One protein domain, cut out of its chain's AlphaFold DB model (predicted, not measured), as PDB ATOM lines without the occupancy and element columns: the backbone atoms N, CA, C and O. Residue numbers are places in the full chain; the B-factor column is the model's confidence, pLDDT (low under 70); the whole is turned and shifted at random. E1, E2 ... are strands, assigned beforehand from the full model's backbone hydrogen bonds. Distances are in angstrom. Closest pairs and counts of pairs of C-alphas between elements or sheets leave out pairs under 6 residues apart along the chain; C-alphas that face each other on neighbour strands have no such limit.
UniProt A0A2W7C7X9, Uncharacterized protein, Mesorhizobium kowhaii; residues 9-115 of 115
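What this domain is: This is residues 9 to 115 of the 115 residues of an uncharacterized protein of Mesorhizobium kowhaii (UniProt A0A2W7C7X9). A long, twisted wall of five antiparallel strands, E2, E3, E5, E6 and E7, has a small two-strand ribbon, E1 with E4, over one face, while the other face is bare. The opening stretch, residues 9 to 21, lies over the same face toward one end of the wall, and the loop of residues 25 to 38 lies toward the other end. The printed part has 107 residues, with no named helix and seven strands, E1 to E7 in chain order; the large sheet runs E5, E3, E2, E6, E7, and the class is all strand, though 51 of the 107 residues, under half, are in named elements. The whole is compact, with a radius of gyration of the C-alphas of 14.2 A, yet elongated, spanning 43 by 25 by 18 A.

Where its parts are: The printed part begins at Gln 9, and residues 11 to 12 make a short antiparallel pairing with residues 17 to 18. E1 is residues 22 to 24, with C-alpha 22 at (-28.090, -4.647, -46.996). E2, residues 39 to 49, is 30.6 A long and bends by 55 degrees at residue 42. E3, residues 54 to 60, is 20.8 A long. E4 is residues 68 to 70 and E5 residues 78 to 80. E6, residues 86 to 97, is 35.0 A long. E7, residues 103 to 114, is 32.7 A long, bends by 60 degrees at residue 111 and ends with C-alpha 114 at (-27.391, -3.265, -59.295).

How they stand to each other: In the large sheet E5 and E7 are the edge strands. E2 and E3 form a hairpin at 172 degrees, with N 45 and O 58 at 2.9 A. On the other side of E2 is E6, antiparallel at 161 degrees, with N 46 and O 91 at 2.8 A. E6 and E7 form a second hairpin, at 164 degrees, with N 90 and O 110 at 2.8 A. E5 is antiparallel to E3 at 169 degrees, with N 57 and O 78 at 2.9 A. E1 and E4 are antiparallel neighbours at 171 degrees, with N 69 and O 23 at 3.1 A. The closest C-alphas of E3 and E4, those of Gln 60 and Thr 70, are 7.4 A apart. E1 is apart from E2, E3, E5, E6 and E7.

The domain as a whole: The two C-alphas farthest apart, those of Gly 14 and Thr 100, are 45.3 A apart, while those of Gln 9 and Tyr 115, the first and last printed, are 6.4 A apart. The printed part has no cut. The link from E1 to E2, 14 residues, is long. The mean pLDDT of the printed part is 88.5, and residues 72 to 77 are under 70.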
ATOM      1  N   GLN A   9     -29.691  -3.495 -55.226       94.25
ATOM      2  CA  GLN A   9     -28.787  -2.601 -54.500       94.25
ATOM      3  C   GLN A   9     -28.447  -1.363 -55.333       94.25
ATOM      4  O   GLN A   9     -28.104  -1.461 -56.510       94.25
ATOM      5  N   ASN A  10     -28.500  -0.194 -54.699       94.25
ATOM      6  CA  ASN A  10     -28.195   1.074 -55.352       94.25
ATOM      7  C   ASN A  10     -26.688   1.233 -55.572       94.25
ATOM      8  O   ASN A  10     -25.891   0.957 -54.673       94.25
ATOM      9  N   ILE A  11     -26.287   1.763 -56.721       93.94
ATOM     10  CA  ILE A  11     -24.931   2.239 -56.965       93.94
ATOM     11  C   ILE A  11     -24.872   3.736 -56.671       93.94
ATOM     12  O   ILE A  11     -25.616   4.558 -57.205       93.94
ATOM     13  N   ASN A  12     -23.903   4.133 -55.857       91.44
ATOM     14  CA  ASN A  12     -23.614   5.536 -55.644       91.44
ATOM     15  C   ASN A  12     -23.018   6.153 -56.920       91.44
ATOM     16  O   ASN A  12     -21.876   5.861 -57.278       91.44
ATOM     17  N   ALA A  13     -23.743   7.067 -57.568       88.12
ATOM     18  CA  ALA A  13     -23.327   7.665 -58.843       88.12
ATOM     19  C   ALA A  13     -21.965   8.391 -58.796       88.12
ATOM     20  O   ALA A  13     -21.273   8.475 -59.810       88.12
ATOM     21  N   GLY A  14     -21.562   8.913 -57.631       89.19
ATOM     22  CA  GLY A  14     -20.292   9.629 -57.468       89.19
ATOM     23  C   GLY A  14     -19.080   8.711 -57.304       89.19
ATOM     24  O   GLY A  14     -17.994   9.033 -57.783       89.19
ATOM     25  N   SER A  15     -19.250   7.568 -56.638       89.44
ATOM     26  CA  SER A  15     -18.153   6.639 -56.317       89.44
ATOM     27  C   SER A  15     -18.199   5.323 -57.092       89.44
ATOM     28  O   SER A  15     -17.228   4.564 -57.050       89.44
ATOM     29  N   GLN A  16     -19.298   5.040 -57.797       93.12
ATOM     30  CA  GLN A  16     -19.581   3.768 -58.468       93.12
ATOM     31  C   GLN A  16     -19.396   2.558 -57.541       93.12
ATOM     32  O   GLN A  16     -18.851   1.526 -57.940       93.12
ATOM     33  N   ALA A  17     -19.731   2.745 -56.265       91.88
ATOM     34  CA  ALA A  17     -19.740   1.742 -55.208       91.88
ATOM     35  C   ALA A  17     -21.184   1.326 -54.929       91.88
ATOM     36  O   ALA A  17     -22.086   2.142 -55.107       91.88
ATOM     37  N   VAL A  18     -21.399   0.103 -54.453       91.88
ATOM     38  CA  VAL A  18     -22.720  -0.286 -53.946       91.88
ATOM     39  C   VAL A  18     -22.974   0.498 -52.661       91.88
ATOM     40  O   VAL A  18     -22.185   0.419 -51.714       91.88
ATOM     41  N   GLU A  19     -24.024   1.307 -52.655       86.81
ATOM     42  CA  GLU A  19     -24.374   2.210 -51.569       86.81
ATOM     43  C   GLU A  19     -25.266   1.495 -50.559       86.81
ATOM     44  O   GLU A  19     -26.299   0.945 -50.930       86.81
ATOM     45  N   TRP A  20     -24.868   1.521 -49.285       83.31
ATOM     46  CA  TRP A  20     -25.620   0.906 -48.184       83.31
ATOM     47  C   TRP A  20     -26.023  -0.557 -48.444       83.31
ATOM     48  O   TRP A  20     -27.203  -0.884 -48.314       83.31
ATOM     49  N   PRO A  21     -25.072  -1.449 -48.798       88.25
ATOM     50  CA  PRO A  21     -25.383  -2.857 -48.997       88.25
ATOM     51  C   PRO A  21     -26.094  -3.431 -47.769       88.25
ATOM     52  O   PRO A  21     -25.685  -3.174 -46.630       88.25
ATOM     53  N   GLN A  22     -27.166  -4.174 -48.022       90.81
ATOM     54  CA  GLN A  22     -28.090  -4.647 -46.996       90.81
ATOM     55  C   GLN A  22     -28.811  -5.926 -47.422       90.81
ATOM     56  O   GLN A  22     -28.884  -6.266 -48.608       90.81
ATOM     57  N   GLY A  23     -29.405  -6.598 -46.441       91.94
ATOM     58  CA  GLY A  23     -30.213  -7.779 -46.690       91.94
ATOM     59  C   GLY A  23     -31.004  -8.258 -45.475       91.94
ATOM     60  O   GLY A  23     -30.835  -7.756 -44.352       91.94
ATOM     61  N   PRO A  24     -31.904  -9.230 -45.695       90.62
ATOM     62  CA  PRO A  24     -32.602  -9.913 -44.620       90.62
ATOM     63  C   PRO A  24     -31.610 -10.727 -43.792       90.62
ATOM     64  O   PRO A  24     -30.822 -11.498 -44.317       90.62
ATOM     65  N   LEU A  25     -31.670 -10.579 -42.473       88.81
ATOM     66  CA  LEU A  25     -30.919 -11.413 -41.548       88.81
ATOM     67  C   LEU A  25     -31.819 -12.587 -41.154       88.81
ATOM     68  O   LEU A  25     -32.581 -12.495 -40.184       88.81
ATOM     69  N   THR A  26     -31.778 -13.647 -41.963       85.69
ATOM     70  CA  THR A  26     -32.581 -14.868 -41.800       85.69
ATOM     71  C   THR A  26     -31.719 -16.121 -41.748       85.69
ATOM     72  O   THR A  26     -30.637 -16.145 -42.327       85.69
ATOM     73  N   ASP A  27     -32.195 -17.152 -41.055       79.44
ATOM     74  CA  ASP A  27     -31.568 -18.475 -41.056       79.44
ATOM     75  C   ASP A  27     -31.845 -19.269 -42.346       79.44
ATOM     76  O   ASP A  27     -32.612 -18.839 -43.211       79.44
ATOM     77  N   ASP A  28     -31.281 -20.477 -42.435       77.50
ATOM     78  CA  ASP A  28     -31.504 -21.433 -43.529       77.50
ATOM     79  C   ASP A  28     -32.964 -21.925 -43.669       77.50
ATOM     80  O   ASP A  28     -33.306 -22.652 -44.607       77.50
ATOM     81  N   MET A  29     -33.854 -21.535 -42.757       79.75
ATOM     82  CA  MET A  29     -35.290 -21.808 -42.814       79.75
ATOM     83  C   MET A  29     -36.119 -20.550 -43.129       79.75
ATOM     84  O   MET A  29     -37.341 -20.646 -43.253       79.75
ATOM     85  N   GLY A  30     -35.482 -19.387 -43.307       80.81
ATOM     86  CA  GLY A  30     -36.135 -18.104 -43.574       80.81
ATOM     87  C   GLY A  30     -36.692 -17.400 -42.330       80.81
ATOM     88  O   GLY A  30     -37.446 -16.434 -42.464       80.81
ATOM     89  N   LEU A  31     -36.356 -17.852 -41.119       85.69
ATOM     90  CA  LEU A  31     -36.736 -17.188 -39.876       85.69
ATOM     91  C   LEU A  31     -35.833 -15.985 -39.625       85.69
ATOM     92  O   LEU A  31     -34.608 -16.088 -39.641       85.69
ATOM     93  N   THR A  32     -36.442 -14.834 -39.350       87.12
ATOM     94  CA  THR A  32     -35.686 -13.614 -39.045       87.12
ATOM     95  C   THR A  32     -35.030 -13.684 -37.672       87.12
ATOM     96  O   THR A  32     -35.543 -14.293 -36.732       87.12
ATOM     97  N   PHE A  33     -33.908 -12.997 -37.510       84.31
ATOM     98  CA  PHE A  33     -33.283 -12.841 -36.203       84.31
ATOM     99  C   PHE A  33     -34.010 -11.743 -35.403       84.31
ATOM    100  O   PHE A  33     -34.294 -10.676 -35.957       84.31
ATOM    101  N   PRO A  34     -34.293 -11.942 -34.099       81.38
ATOM    102  CA  PRO A  34     -33.908 -13.072 -33.243       81.38
ATOM    103  C   PRO A  34     -34.988 -14.165 -33.121       81.38
ATOM    104  O   PRO A  34     -34.914 -14.976 -32.203       81.38
ATOM    105  N   GLN A  35     -36.014 -14.203 -33.983       82.94
ATOM    106  CA  GLN A  35     -37.101 -15.199 -33.906       82.94
ATOM    107  C   GLN A  35     -36.589 -16.638 -34.039       82.94
ATOM    108  O   GLN A  35     -37.153 -17.541 -33.429       82.94
ATOM    109  N   ALA A  36     -35.481 -16.833 -34.758       82.00
ATOM    110  CA  ALA A  36     -34.743 -18.096 -34.805       82.00
ATOM    111  C   ALA A  36     -34.110 -18.504 -33.449       82.00
ATOM    112  O   ALA A  36     -33.563 -19.595 -33.310       82.00
ATOM    113  N   GLY A  37     -34.162 -17.642 -32.427       86.25
ATOM    114  CA  GLY A  37     -33.466 -17.813 -31.148       86.25
ATOM    115  C   GLY A  37     -31.964 -17.542 -31.245       86.25
ATOM    116  O   GLY A  37     -31.208 -17.983 -30.386       86.25
ATOM    117  N   TRP A  38     -31.521 -16.878 -32.313       88.38
ATOM    118  CA  TRP A  38     -30.109 -16.674 -32.632       88.38
ATOM    119  C   TRP A  38     -29.691 -15.223 -32.403       88.38
ATOM    120  O   TRP A  38     -30.482 -14.292 -32.579       88.38
ATOM    121  N   THR A  39     -28.428 -15.028 -32.028       90.19
ATOM    122  CA  THR A  39     -27.832 -13.710 -31.779       90.19
ATOM    123  C   THR A  39     -26.709 -13.448 -32.782       90.19
ATOM    124  O   THR A  39     -25.709 -14.171 -32.754       90.19
ATOM    125  N   PRO A  40     -26.823 -12.435 -33.663       89.50
ATOM    126  CA  PRO A  40     -25.780 -12.135 -34.633       89.50
ATOM    127  C   PRO A  40     -24.556 -11.532 -33.938       89.50
ATOM    128  O   PRO A  40     -24.671 -10.656 -33.079       89.50
ATOM    129  N   LEU A  41     -23.372 -11.998 -34.326       90.81
ATOM    130  CA  LEU A  41     -22.097 -11.535 -33.778       90.81
ATOM    131  C   LEU A  41     -21.316 -10.701 -34.789       90.81
ATOM    132  O   LEU A  41     -20.707  -9.691 -34.443       90.81
ATOM    133  N   TRP A  42     -21.296 -11.152 -36.040       89.88
ATOM    134  CA  TRP A  42     -20.510 -10.549 -37.104       89.88
ATOM    135  C   TRP A  42     -21.078 -10.968 -38.453       89.88
ATOM    136  O   TRP A  42     -21.421 -12.128 -38.648       89.88
ATOM    137  N   LEU A  43     -21.151 -10.020 -39.377       90.75
ATOM    138  CA  LEU A  43     -21.489 -10.244 -40.768       90.75
ATOM    139  C   LEU A  43     -20.372  -9.677 -41.630       90.75
ATOM    140  O   LEU A  43     -19.894  -8.568 -41.386       90.75
ATOM    141  N   GLU A  44     -19.960 -10.430 -42.633       91.00
ATOM    142  CA  GLU A  44     -19.131  -9.934 -43.720       91.00
ATOM    143  C   GLU A  44     -19.880 -10.120 -45.031       91.00
ATOM    144  O   GLU A  44     -20.449 -11.178 -45.279       91.00
ATOM    145  N   ALA A  45     -19.920  -9.066 -45.836       92.12
ATOM    146  CA  ALA A  45     -20.671  -9.024 -47.073       92.12
ATOM    147  C   ALA A  45     -19.768  -8.555 -48.210       92.12
ATOM    148  O   ALA A  45     -18.989  -7.609 -48.060       92.12
ATOM    149  N   TRP A  46     -19.900  -9.198 -49.364       94.00
ATOM    150  CA  TRP A  46     -19.195  -8.836 -50.581       94.00
ATOM    151  C   TRP A  46     -20.164  -8.698 -51.738       94.00
ATOM    152  O   TRP A  46     -21.140  -9.434 -51.831       94.00
ATOM    153  N   VAL A  47     -19.839  -7.795 -52.650       95.31
ATOM    154  CA  VAL A  47     -20.455  -7.737 -53.973       95.31
ATOM    155  C   VAL A  47     -19.361  -7.935 -54.997       95.31
ATOM    156  O   VAL A  47     -18.312  -7.297 -54.894       95.31
ATOM    157  N   VAL A  48     -19.595  -8.802 -55.977       97.12
ATOM    158  CA  VAL A  48     -18.709  -8.987 -57.131       97.12
ATOM    159  C   VAL A  48     -19.512  -8.907 -58.423       97.12
ATOM    160  O   VAL A  48     -20.608  -9.453 -58.512       97.12
ATOM    161  N   GLN A  49     -18.978  -8.221 -59.429       97.81
ATOM    162  CA  GLN A  49     -19.621  -8.064 -60.730       97.81
ATOM    163  C   GLN A  49     -18.665  -8.491 -61.843       97.81
ATOM    164  O   GLN A  49     -17.634  -7.859 -62.068       97.81
ATOM    165  N   ASP A  50     -19.030  -9.557 -62.553       97.25
ATOM    166  CA  ASP A  50     -18.203 -10.153 -63.609       97.25
ATOM    167  C   ASP A  50     -17.974  -9.191 -64.785       97.25
ATOM    168  O   ASP A  50     -16.843  -8.995 -65.225       97.25
ATOM    169  N   SER A  51     -19.025  -8.493 -65.226       96.81
ATOM    170  CA  SER A  51     -18.985  -7.601 -66.396       96.81
ATOM    171  C   SER A  51     -17.994  -6.439 -66.274       96.81
ATOM    172  O   SER A  51     -17.525  -5.918 -67.286       96.81
ATOM    173  N   THR A  52     -17.672  -6.023 -65.049       97.31
ATOM    174  CA  THR A  52     -16.780  -4.892 -64.756       97.31
ATOM    175  C   THR A  52     -15.512  -5.310 -64.010       97.31
ATOM    176  O   THR A  52     -14.597  -4.499 -63.856       97.31
ATOM    177  N   GLY A  53     -15.454  -6.548 -63.508       96.56
ATOM    178  CA  GLY A  53     -14.447  -6.999 -62.546       96.56
ATOM    179  C   GLY A  53     -14.506  -6.259 -61.202       96.56
ATOM    180  O   GLY A  53     -13.555  -6.331 -60.419       96.56
ATOM    181  N   ALA A  54     -15.579  -5.504 -60.940       96.69
ATOM    182  CA  ALA A  54     -15.712  -4.733 -59.717       96.69
ATOM    183  C   ALA A  54     -15.989  -5.649 -58.525       96.69
ATOM    184  O   ALA A  54     -16.705  -6.647 -58.622       96.69
ATOM    185  N   SER A  55     -15.417  -5.295 -57.380       95.62
ATOM    186  CA  SER A  55     -15.682  -5.979 -56.124       95.62
ATOM    187  C   SER A  55     -15.639  -5.016 -54.948       95.62
ATOM    188  O   SER A  55     -14.897  -4.035 -54.942       95.62
ATOM    189  N   GLN A  56     -16.465  -5.278 -53.947       93.44
ATOM    190  CA  GLN A  56     -16.559  -4.473 -52.738       93.44
ATOM    191  C   GLN A  56     -16.813  -5.377 -51.549       93.44
ATOM    192  O   GLN A  56     -17.492  -6.392 -51.670       93.44
ATOM    193  N   ARG A  57     -16.277  -4.979 -50.399       91.94
ATOM    194  CA  ARG A  57     -16.462  -5.651 -49.118       91.94
ATOM    195  C   ARG A  57     -16.992  -4.665 -48.086       91.94
ATOM    196  O   ARG A  57     -16.479  -3.553 -47.958       91.94
ATOM    197  N   THR A  58     -17.937  -5.123 -47.282       88.88
ATOM    198  CA  THR A  58     -18.356  -4.496 -46.031       88.88
ATOM    199  C   THR A  58     -18.395  -5.528 -44.904       88.88
ATOM    200  O   THR A  58     -18.396  -6.734 -45.147       88.88
ATOM    201  N   ALA A  59     -18.406  -5.071 -43.659       87.25
ATOM    202  CA  ALA A  59     -18.609  -5.938 -42.510       87.25
ATOM    203  C   ALA A  59     -19.391  -5.199 -41.435       87.25
ATOM    204  O   ALA A  59     -19.083  -4.048 -41.168       87.25
ATOM    205  N   GLN A  60     -20.323  -5.873 -40.768       86.88
ATOM    206  CA  GLN A  60     -21.095  -5.350 -39.647       86.88
ATOM    207  C   GLN A  60     -20.784  -6.159 -38.382       86.88
ATOM    208  O   GLN A  60     -20.723  -7.386 -38.410       86.88
ATOM    209  N   ARG A  61     -20.541  -5.479 -37.259       86.75
ATOM    210  CA  ARG A  61     -20.259  -6.113 -35.949       86.75
ATOM    211  C   ARG A  61     -21.209  -5.653 -34.840       86.75
ATOM    212  O   ARG A  61     -21.191  -6.198 -33.744       86.75
ATOM    213  N   SER A  62     -21.995  -4.617 -35.101       84.19
ATOM    214  CA  SER A  62     -22.912  -3.983 -34.155       84.19
ATOM    215  C   SER A  62     -23.995  -3.221 -34.927       84.19
ATOM    216  O   SER A  62     -23.990  -3.212 -36.158       84.19
ATOM    217  N   GLY A  63     -24.945  -2.598 -34.221       78.62
ATOM    218  CA  GLY A  63     -26.002  -1.803 -34.861       78.62
ATOM    219  C   GLY A  63     -27.019  -2.642 -35.639       78.62
ATOM    220  O   GLY A  63     -27.579  -2.172 -36.621       78.62
ATOM    221  N   TRP A  64     -27.219  -3.898 -35.233       80.25
ATOM    222  CA  TRP A  64     -28.157  -4.819 -35.872       80.25
ATOM    223  C   TRP A  64     -29.583  -4.269 -35.814       80.25
ATOM    224  O   TRP A  64     -30.103  -3.997 -34.729       80.25
ATOM    225  N   ALA A  65     -30.222  -4.135 -36.974       78.88
ATOM    226  CA  ALA A  65     -31.653  -3.899 -37.038       78.88
ATOM    227  C   ALA A  65     -32.387  -5.240 -36.847       78.88
ATOM    228  O   ALA A  65     -31.887  -6.283 -37.277       78.88
ATOM    229  N   PRO A  66     -33.574  -5.264 -36.216       75.38
ATOM    230  CA  PRO A  66     -34.368  -6.485 -36.142       75.38
ATOM    231  C   PRO A  66     -34.600  -7.080 -37.539       75.38
ATOM    232  O   PRO A  66     -35.100  -6.398 -38.432       75.38
ATOM    233  N   GLY A  67     -34.208  -8.343 -37.726       82.88
ATOM    234  CA  GLY A  67     -34.373  -9.091 -38.972       82.88
ATOM    235  C   GLY A  67     -33.575  -8.592 -40.178       82.88
ATOM    236  O   GLY A  67     -33.802  -9.102 -41.274       82.88
ATOM    237  N   ARG A  68     -32.673  -7.611 -40.029       87.81
ATOM    238  CA  ARG A  68     -31.924  -7.033 -41.154       87.81
ATOM    239  C   ARG A  68     -30.505  -6.646 -40.769       87.81
ATOM    240  O   ARG A  68     -30.234  -6.201 -39.654       87.81
ATOM    241  N   TRP A  69     -29.614  -6.750 -41.738       88.75
ATOM    242  CA  TRP A  69     -28.290  -6.160 -41.660       88.75
ATOM    243  C   TRP A  69     -28.175  -5.032 -42.679       88.75
ATOM    244  O   TRP A  69     -28.847  -5.020 -43.710       88.75
ATOM    245  N   THR A  70     -27.339  -4.060 -42.360       86.50
ATOM    246  CA  THR A  70     -27.041  -2.931 -43.231       86.50
ATOM    247  C   THR A  70     -25.622  -2.476 -42.951       86.50
ATOM    248  O   THR A  70     -25.195  -2.392 -41.799       86.50
ATOM    249  N   ALA A  71     -24.878  -2.149 -44.000       77.06
ATOM    250  CA  ALA A  71     -23.551  -1.555 -43.883       77.06
ATOM    251  C   ALA A  71     -23.562  -0.094 -43.382       77.06
ATOM    252  O   ALA A  71     -22.612   0.650 -43.633       77.06
ATOM    253  N   ASP A  72     -24.624   0.338 -42.703       62.06
ATOM    254  CA  ASP A  72     -24.813   1.723 -42.292       62.06
ATOM    255  C   ASP A  72     -23.682   2.189 -41.357       62.06
ATOM    256  O   ASP A  72     -23.306   1.520 -40.392       62.06
ATOM    257  N   GLY A  73     -23.076   3.328 -41.690       51.56
ATOM    258  CA  GLY A  73     -21.926   3.889 -40.976       51.56
ATOM    259  C   GLY A  73     -20.579   3.169 -41.149       51.56
ATOM    260  O   GLY A  73     -19.601   3.598 -40.534       51.56
ATOM    261  N   ILE A  74     -20.478   2.122 -41.974       53.72
ATOM    262  CA  ILE A  74     -19.208   1.440 -42.254       53.72
ATOM    263  C   ILE A  74     -18.830   1.755 -43.701       53.72
ATOM    264  O   ILE A  74     -19.419   1.181 -44.619       53.72
ATOM    265  N   PRO A  75     -17.866   2.673 -43.942       55.66
ATOM    266  CA  PRO A  75     -17.331   2.879 -45.282       55.66
ATOM    267  C   PRO A  75     -16.948   1.510 -45.841       55.66
ATOM    268  O   PRO A  75     -16.366   0.728 -45.077       55.66
ATOM    269  N   PRO A  76     -17.265   1.186 -47.109       59.41
ATOM    270  CA  PRO A  76     -16.870  -0.091 -47.680       59.41
ATOM    271  C   PRO A  76     -15.386  -0.284 -47.399       59.41
ATOM    272  O   PRO A  76     -14.555   0.515 -47.833       59.41
ATOM    273  N   GLY A  77     -15.071  -1.296 -46.585       65.62
ATOM    274  CA  GLY A  77     -13.729  -1.458 -46.030       65.62
ATOM    275  C   GLY A  77     -12.691  -1.617 -47.138       65.62
ATOM    276  O   GLY A  77     -11.515  -1.329 -46.935       65.62
ATOM    277  N   TRP A  78     -13.143  -2.060 -48.315       80.44
ATOM    278  CA  TRP A  78     -12.356  -2.183 -49.527       80.44
ATOM    279  C   TRP A  78     -13.259  -2.208 -50.774       80.44
ATOM    280  O   TRP A  78     -14.334  -2.813 -50.752       80.44
ATOM    281  N   LYS A  79     -12.799  -1.575 -51.862       89.69
ATOM    282  CA  LYS A  79     -13.413  -1.601 -53.199       89.69
ATOM    283  C   LYS A  79     -12.332  -1.707 -54.278       89.69
ATOM    284  O   LYS A  79     -11.324  -1.005 -54.208       89.69
ATOM    285  N   ILE A  80     -12.587  -2.512 -55.307       92.81
ATOM    286  CA  ILE A  80     -11.861  -2.549 -56.581       92.81
ATOM    287  C   ILE A  80     -12.839  -2.326 -57.734       92.81
ATOM    288  O   ILE A  80     -13.959  -2.828 -57.720       92.81
ATOM    289  N   GLY A  81     -12.396  -1.593 -58.758       94.38
ATOM    290  CA  GLY A  81     -13.175  -1.355 -59.972       94.38
ATOM    291  C   GLY A  81     -14.327  -0.368 -59.776       94.38
ATOM    292  O   GLY A  81     -14.382   0.378 -58.794       94.38
ATOM    293  N   SER A  82     -15.228  -0.336 -60.755       95.81
ATOM    294  CA  SER A  82     -16.440   0.485 -60.741       95.81
ATOM    295  C   SER A  82     -17.625  -0.388 -61.105       95.81
ATOM    296  O   SER A  82     -17.630  -0.976 -62.183       95.81
ATOM    297  N   PHE A  83     -18.606  -0.468 -60.209       96.81
ATOM    298  CA  PHE A  83     -19.850  -1.161 -60.510       96.81
ATOM    299  C   PHE A  83     -20.619  -0.409 -61.594       96.81
ATOM    300  O   PHE A  83     -20.447   0.799 -61.767       96.81
ATOM    301  N   GLN A  84     -21.437  -1.142 -62.336       97.62
ATOM    302  CA  GLN A  84     -22.380  -0.619 -63.317       97.62
ATOM    303  C   GLN A  84     -23.747  -1.273 -63.096       97.62
ATOM    304  O   GLN A  84     -23.790  -2.368 -62.527       97.62
ATOM    305  N   PRO A  85     -24.844  -0.649 -63.554       97.69
ATOM    306  CA  PRO A  85     -26.154  -1.277 -63.490       97.69
ATOM    307  C   PRO A  85     -26.172  -2.662 -64.152       97.69
ATOM    308  O   PRO A  85     -25.560  -2.867 -65.206       97.69
ATOM    309  N   GLY A  86     -26.878  -3.604 -63.532       97.44
ATOM    310  CA  GLY A  86     -27.032  -4.987 -63.968       97.44
ATOM    311  C   GLY A  86     -26.621  -6.015 -62.914       97.44
ATOM    312  O   GLY A  86     -26.313  -5.694 -61.768       97.44
ATOM    313  N   LEU A  87     -26.597  -7.280 -63.335       97.94
ATOM    314  CA  LEU A  87     -26.418  -8.420 -62.440       97.94
ATOM    315  C   LEU A  87     -25.041  -8.424 -61.756       97.94
ATOM    316  O   LEU A  87     -24.000  -8.219 -62.391       97.94
ATOM    317  N   ALA A  88     -25.047  -8.733 -60.467       97.62
ATOM    318  CA  ALA A  88     -23.884  -9.009 -59.643       97.62
ATOM    319  C   ALA A  88     -24.174 -10.199 -58.711       97.62
ATOM    320  O   ALA A  88     -25.287 -10.723 -58.656       97.62
ATOM    321  N   LEU A  89     -23.151 -10.643 -57.988       97.12
ATOM    322  CA  LEU A  89     -23.269 -11.665 -56.954       97.12
ATOM    323  C   LEU A  89     -23.031 -11.023 -55.587       97.12
ATOM    324  O   LEU A  89     -21.944 -10.498 -55.325       97.12
ATOM    325  N   GLY A  90     -24.045 -11.089 -54.730       95.69
ATOM    326  CA  GLY A  90     -23.942 -10.827 -53.304       95.69
ATOM    327  C   GLY A  90     -23.442 -12.074 -52.582       95.69
ATOM    328  O   GLY A  90     -23.924 -13.181 -52.808       95.69
ATOM    329  N   ILE A  91     -22.452 -11.906 -51.714       95.00
ATOM    330  CA  ILE A  91     -21.927 -12.955 -50.840       95.00
ATOM    331  C   ILE A  91     -22.089 -12.460 -49.412       95.00
ATOM    332  O   ILE A  91     -21.752 -11.312 -49.128       95.00
ATOM    333  N   ALA A  92     -22.601 -13.289 -48.513       92.75
ATOM    334  CA  ALA A  92     -22.681 -12.966 -47.093       92.75
ATOM    335  C   ALA A  92     -22.161 -14.131 -46.251       92.75
ATOM    336  O   ALA A  92     -22.465 -15.288 -46.524       92.75
ATOM    337  N   LEU A  93     -21.403 -13.806 -45.210       92.31
ATOM    338  CA  LEU A  93     -21.026 -14.691 -44.118       92.31
ATOM    339  C   LEU A  93     -21.620 -14.110 -42.843       92.31
ATOM    340  O   LEU A  93     -21.267 -12.991 -42.473       92.31
ATOM    341  N   VAL A  94     -22.451 -14.872 -42.138       90.56
ATOM    342  CA  VAL A  94     -22.950 -14.478 -40.814       90.56
ATOM    343  C   VAL A  94     -22.431 -15.438 -39.772       90.56
ATOM    344  O   VAL A  94     -22.702 -16.630 -39.819       90.56
ATOM    345  N   ALA A  95     -21.713 -14.892 -38.799       92.06
ATOM    346  CA  ALA A  95     -21.394 -15.549 -37.550       92.06
ATOM    347  C   ALA A  95     -22.439 -15.184 -36.489       92.06
ATOM    348  O   ALA A  95     -22.715 -14.003 -36.249       92.06
ATOM    349  N   TYR A  96     -22.983 -16.192 -35.815       91.31
ATOM    350  CA  TYR A  96     -24.008 -16.027 -34.787       91.31
ATOM    351  C   TYR A  96     -23.827 -17.028 -33.643       91.31
ATOM    352  O   TYR A  96     -23.103 -18.018 -33.756       91.31
ATOM    353  N   GLN A  97     -24.470 -16.744 -32.515       93.19
ATOM    354  CA  GLN A  97     -24.730 -17.728 -31.469       93.19
ATOM    355  C   GLN A  97     -26.125 -18.304 -31.667       93.19
ATOM    356  O   GLN A  97     -27.082 -17.540 -31.804       93.19
ATOM    357  N   ASP A  98     -26.243 -19.629 -31.682       88.69
ATOM    358  CA  ASP A  98     -27.545 -20.293 -31.711       88.69
ATOM    359  C   ASP A  98     -28.246 -20.232 -30.339       88.69
ATOM    360  O   ASP A  98     -27.682 -19.764 -29.344       88.69
ATOM    361  N   GLY A  99     -29.479 -20.738 -30.262       85.69
ATOM    362  CA  GLY A  99     -30.267 -20.748 -29.022       85.69
ATOM    363  C   GLY A  99     -29.666 -21.582 -27.879       85.69
ATOM    364  O   GLY A  99     -30.172 -21.531 -26.760       85.69
ATOM    365  N   THR A 100     -28.592 -22.337 -28.134       91.00
ATOM    366  CA  THR A 100     -27.826 -23.085 -27.123       91.00
ATOM    367  C   THR A 100     -26.561 -22.348 -26.669       91.00
ATOM    368  O   THR A 100     -25.875 -22.803 -25.756       91.00
ATOM    369  N   GLY A 101     -26.252 -21.201 -27.285       88.31
ATOM    370  CA  GLY A 101     -25.038 -20.420 -27.053       88.31
ATOM    371  C   GLY A 101     -23.827 -20.889 -27.865       88.31
ATOM    372  O   GLY A 101     -22.733 -20.344 -27.691       88.31
ATOM    373  N   ALA A 102     -23.990 -21.876 -28.752       93.19
ATOM    374  CA  ALA A 102     -22.907 -22.364 -29.593       93.19
ATOM    375  C   ALA A 102     -22.647 -21.402 -30.758       93.19
ATOM    376  O   ALA A 102     -23.569 -20.859 -31.361       93.19
ATOM    377  N   PHE A 103     -21.369 -21.212 -31.089       94.44
ATOM    378  CA  PHE A 103     -20.955 -20.411 -32.236       94.44
ATOM    379  C   PHE A 103     -21.235 -21.153 -33.546       94.44
ATOM    380  O   PHE A 103     -20.880 -22.328 -33.691       94.44
ATOM    381  N   LYS A 104     -21.834 -20.449 -34.504       92.69
ATOM    382  CA  LYS A 104     -22.204 -20.942 -35.832       92.69
ATOM    383  C   LYS A 104     -21.842 -19.923 -36.906       92.69
ATOM    384  O   LYS A 104     -21.649 -18.741 -36.612       92.69
ATOM    385  N   GLN A 105     -21.728 -20.410 -38.136       91.62
ATOM    386  CA  GLN A 105     -21.454 -19.610 -39.320       91.62
ATOM    387  C   GLN A 105     -22.220 -20.165 -40.506       91.62
ATOM    388  O   GLN A 105     -22.102 -21.360 -40.770       91.62
ATOM    389  N   ASP A 106     -22.879 -19.279 -41.243       89.75
ATOM    390  CA  ASP A 106     -23.589 -19.611 -42.475       89.75
ATOM    391  C   ASP A 106     -23.136 -18.690 -43.615       89.75
ATOM    392  O   ASP A 106     -22.716 -17.547 -43.388       89.75
ATOM    393  N   TRP A 107     -23.187 -19.225 -44.836       90.94
ATOM    394  CA  TRP A 107     -22.769 -18.555 -46.064       90.94
ATOM    395  C   TRP A 107     -23.927 -18.488 -47.056       90.94
ATOM    396  O   TRP A 107     -24.548 -19.508 -47.347       90.94
ATOM    397  N   TRP A 108     -24.134 -17.314 -47.649       91.00
ATOM    398  CA  TRP A 108     -25.122 -17.088 -48.702       91.00
ATOM    399  C   TRP A 108     -24.463 -16.517 -49.945       91.00
ATOM    400  O   TRP A 108     -23.520 -15.725 -49.866       91.00
ATOM    401  N   LEU A 109     -24.970 -16.957 -51.090       93.31
ATOM    402  CA  LEU A 109     -24.568 -16.510 -52.411       93.31
ATOM    403  C   LEU A 109     -25.849 -16.213 -53.182       93.31
ATOM    404  O   LEU A 109     -26.552 -17.136 -53.590       93.31
ATOM    405  N   ASP A 110     -26.138 -14.932 -53.364       94.00
ATOM    406  CA  ASP A 110     -27.392 -14.456 -53.932       94.00
ATOM    407  C   ASP A 110     -27.116 -13.641 -55.202       94.00
ATOM    408  O   ASP A 110     -26.270 -12.739 -55.185       94.00
ATOM    409  N   PRO A 111     -27.793 -13.927 -56.327       95.19
ATOM    410  CA  PRO A 111     -27.796 -12.998 -57.446       95.19
ATOM    411  C   PRO A 111     -28.497 -11.707 -57.013       95.19
ATOM    412  O   PRO A 111     -29.591 -11.756 -56.458       95.19
ATOM    413  N   ILE A 112     -27.879 -10.563 -57.290       96.50
ATOM    414  CA  ILE A 112     -28.444  -9.244 -56.990       96.50
ATOM    415  C   ILE A 112     -28.406  -8.360 -58.232       96.50
ATOM    416  O   ILE A 112     -27.487  -8.453 -59.049       96.50
ATOM    417  N   ASP A 113     -29.394  -7.489 -58.367       97.81
ATOM    418  CA  ASP A 113     -29.454  -6.477 -59.413       97.81
ATOM    419  C   ASP A 113     -28.893  -5.150 -58.895       97.81
ATOM    420  O   ASP A 113     -29.306  -4.647 -57.847       97.81
ATOM    421  N   LEU A 114     -27.924  -4.585 -59.607       97.31
ATOM    422  CA  LEU A 114     -27.391  -3.265 -59.295       97.31
ATOM    423  C   LEU A 114     -28.067  -2.213 -60.171       97.31
ATOM    424  O   LEU A 114     -28.231  -2.435 -61.372       97.31
ATOM    425  N   TYR A 115     -28.407  -1.058 -59.602       95.69
ATOM    426  CA  TYR A 115     -29.062   0.034 -60.330       95.69
ATOM    427  C   TYR A 115     -28.481   1.410 -60.014       95.69
ATOM    428  O   TYR A 115     -27.917   1.585 -58.911       95.69
TER     429      TYR A 115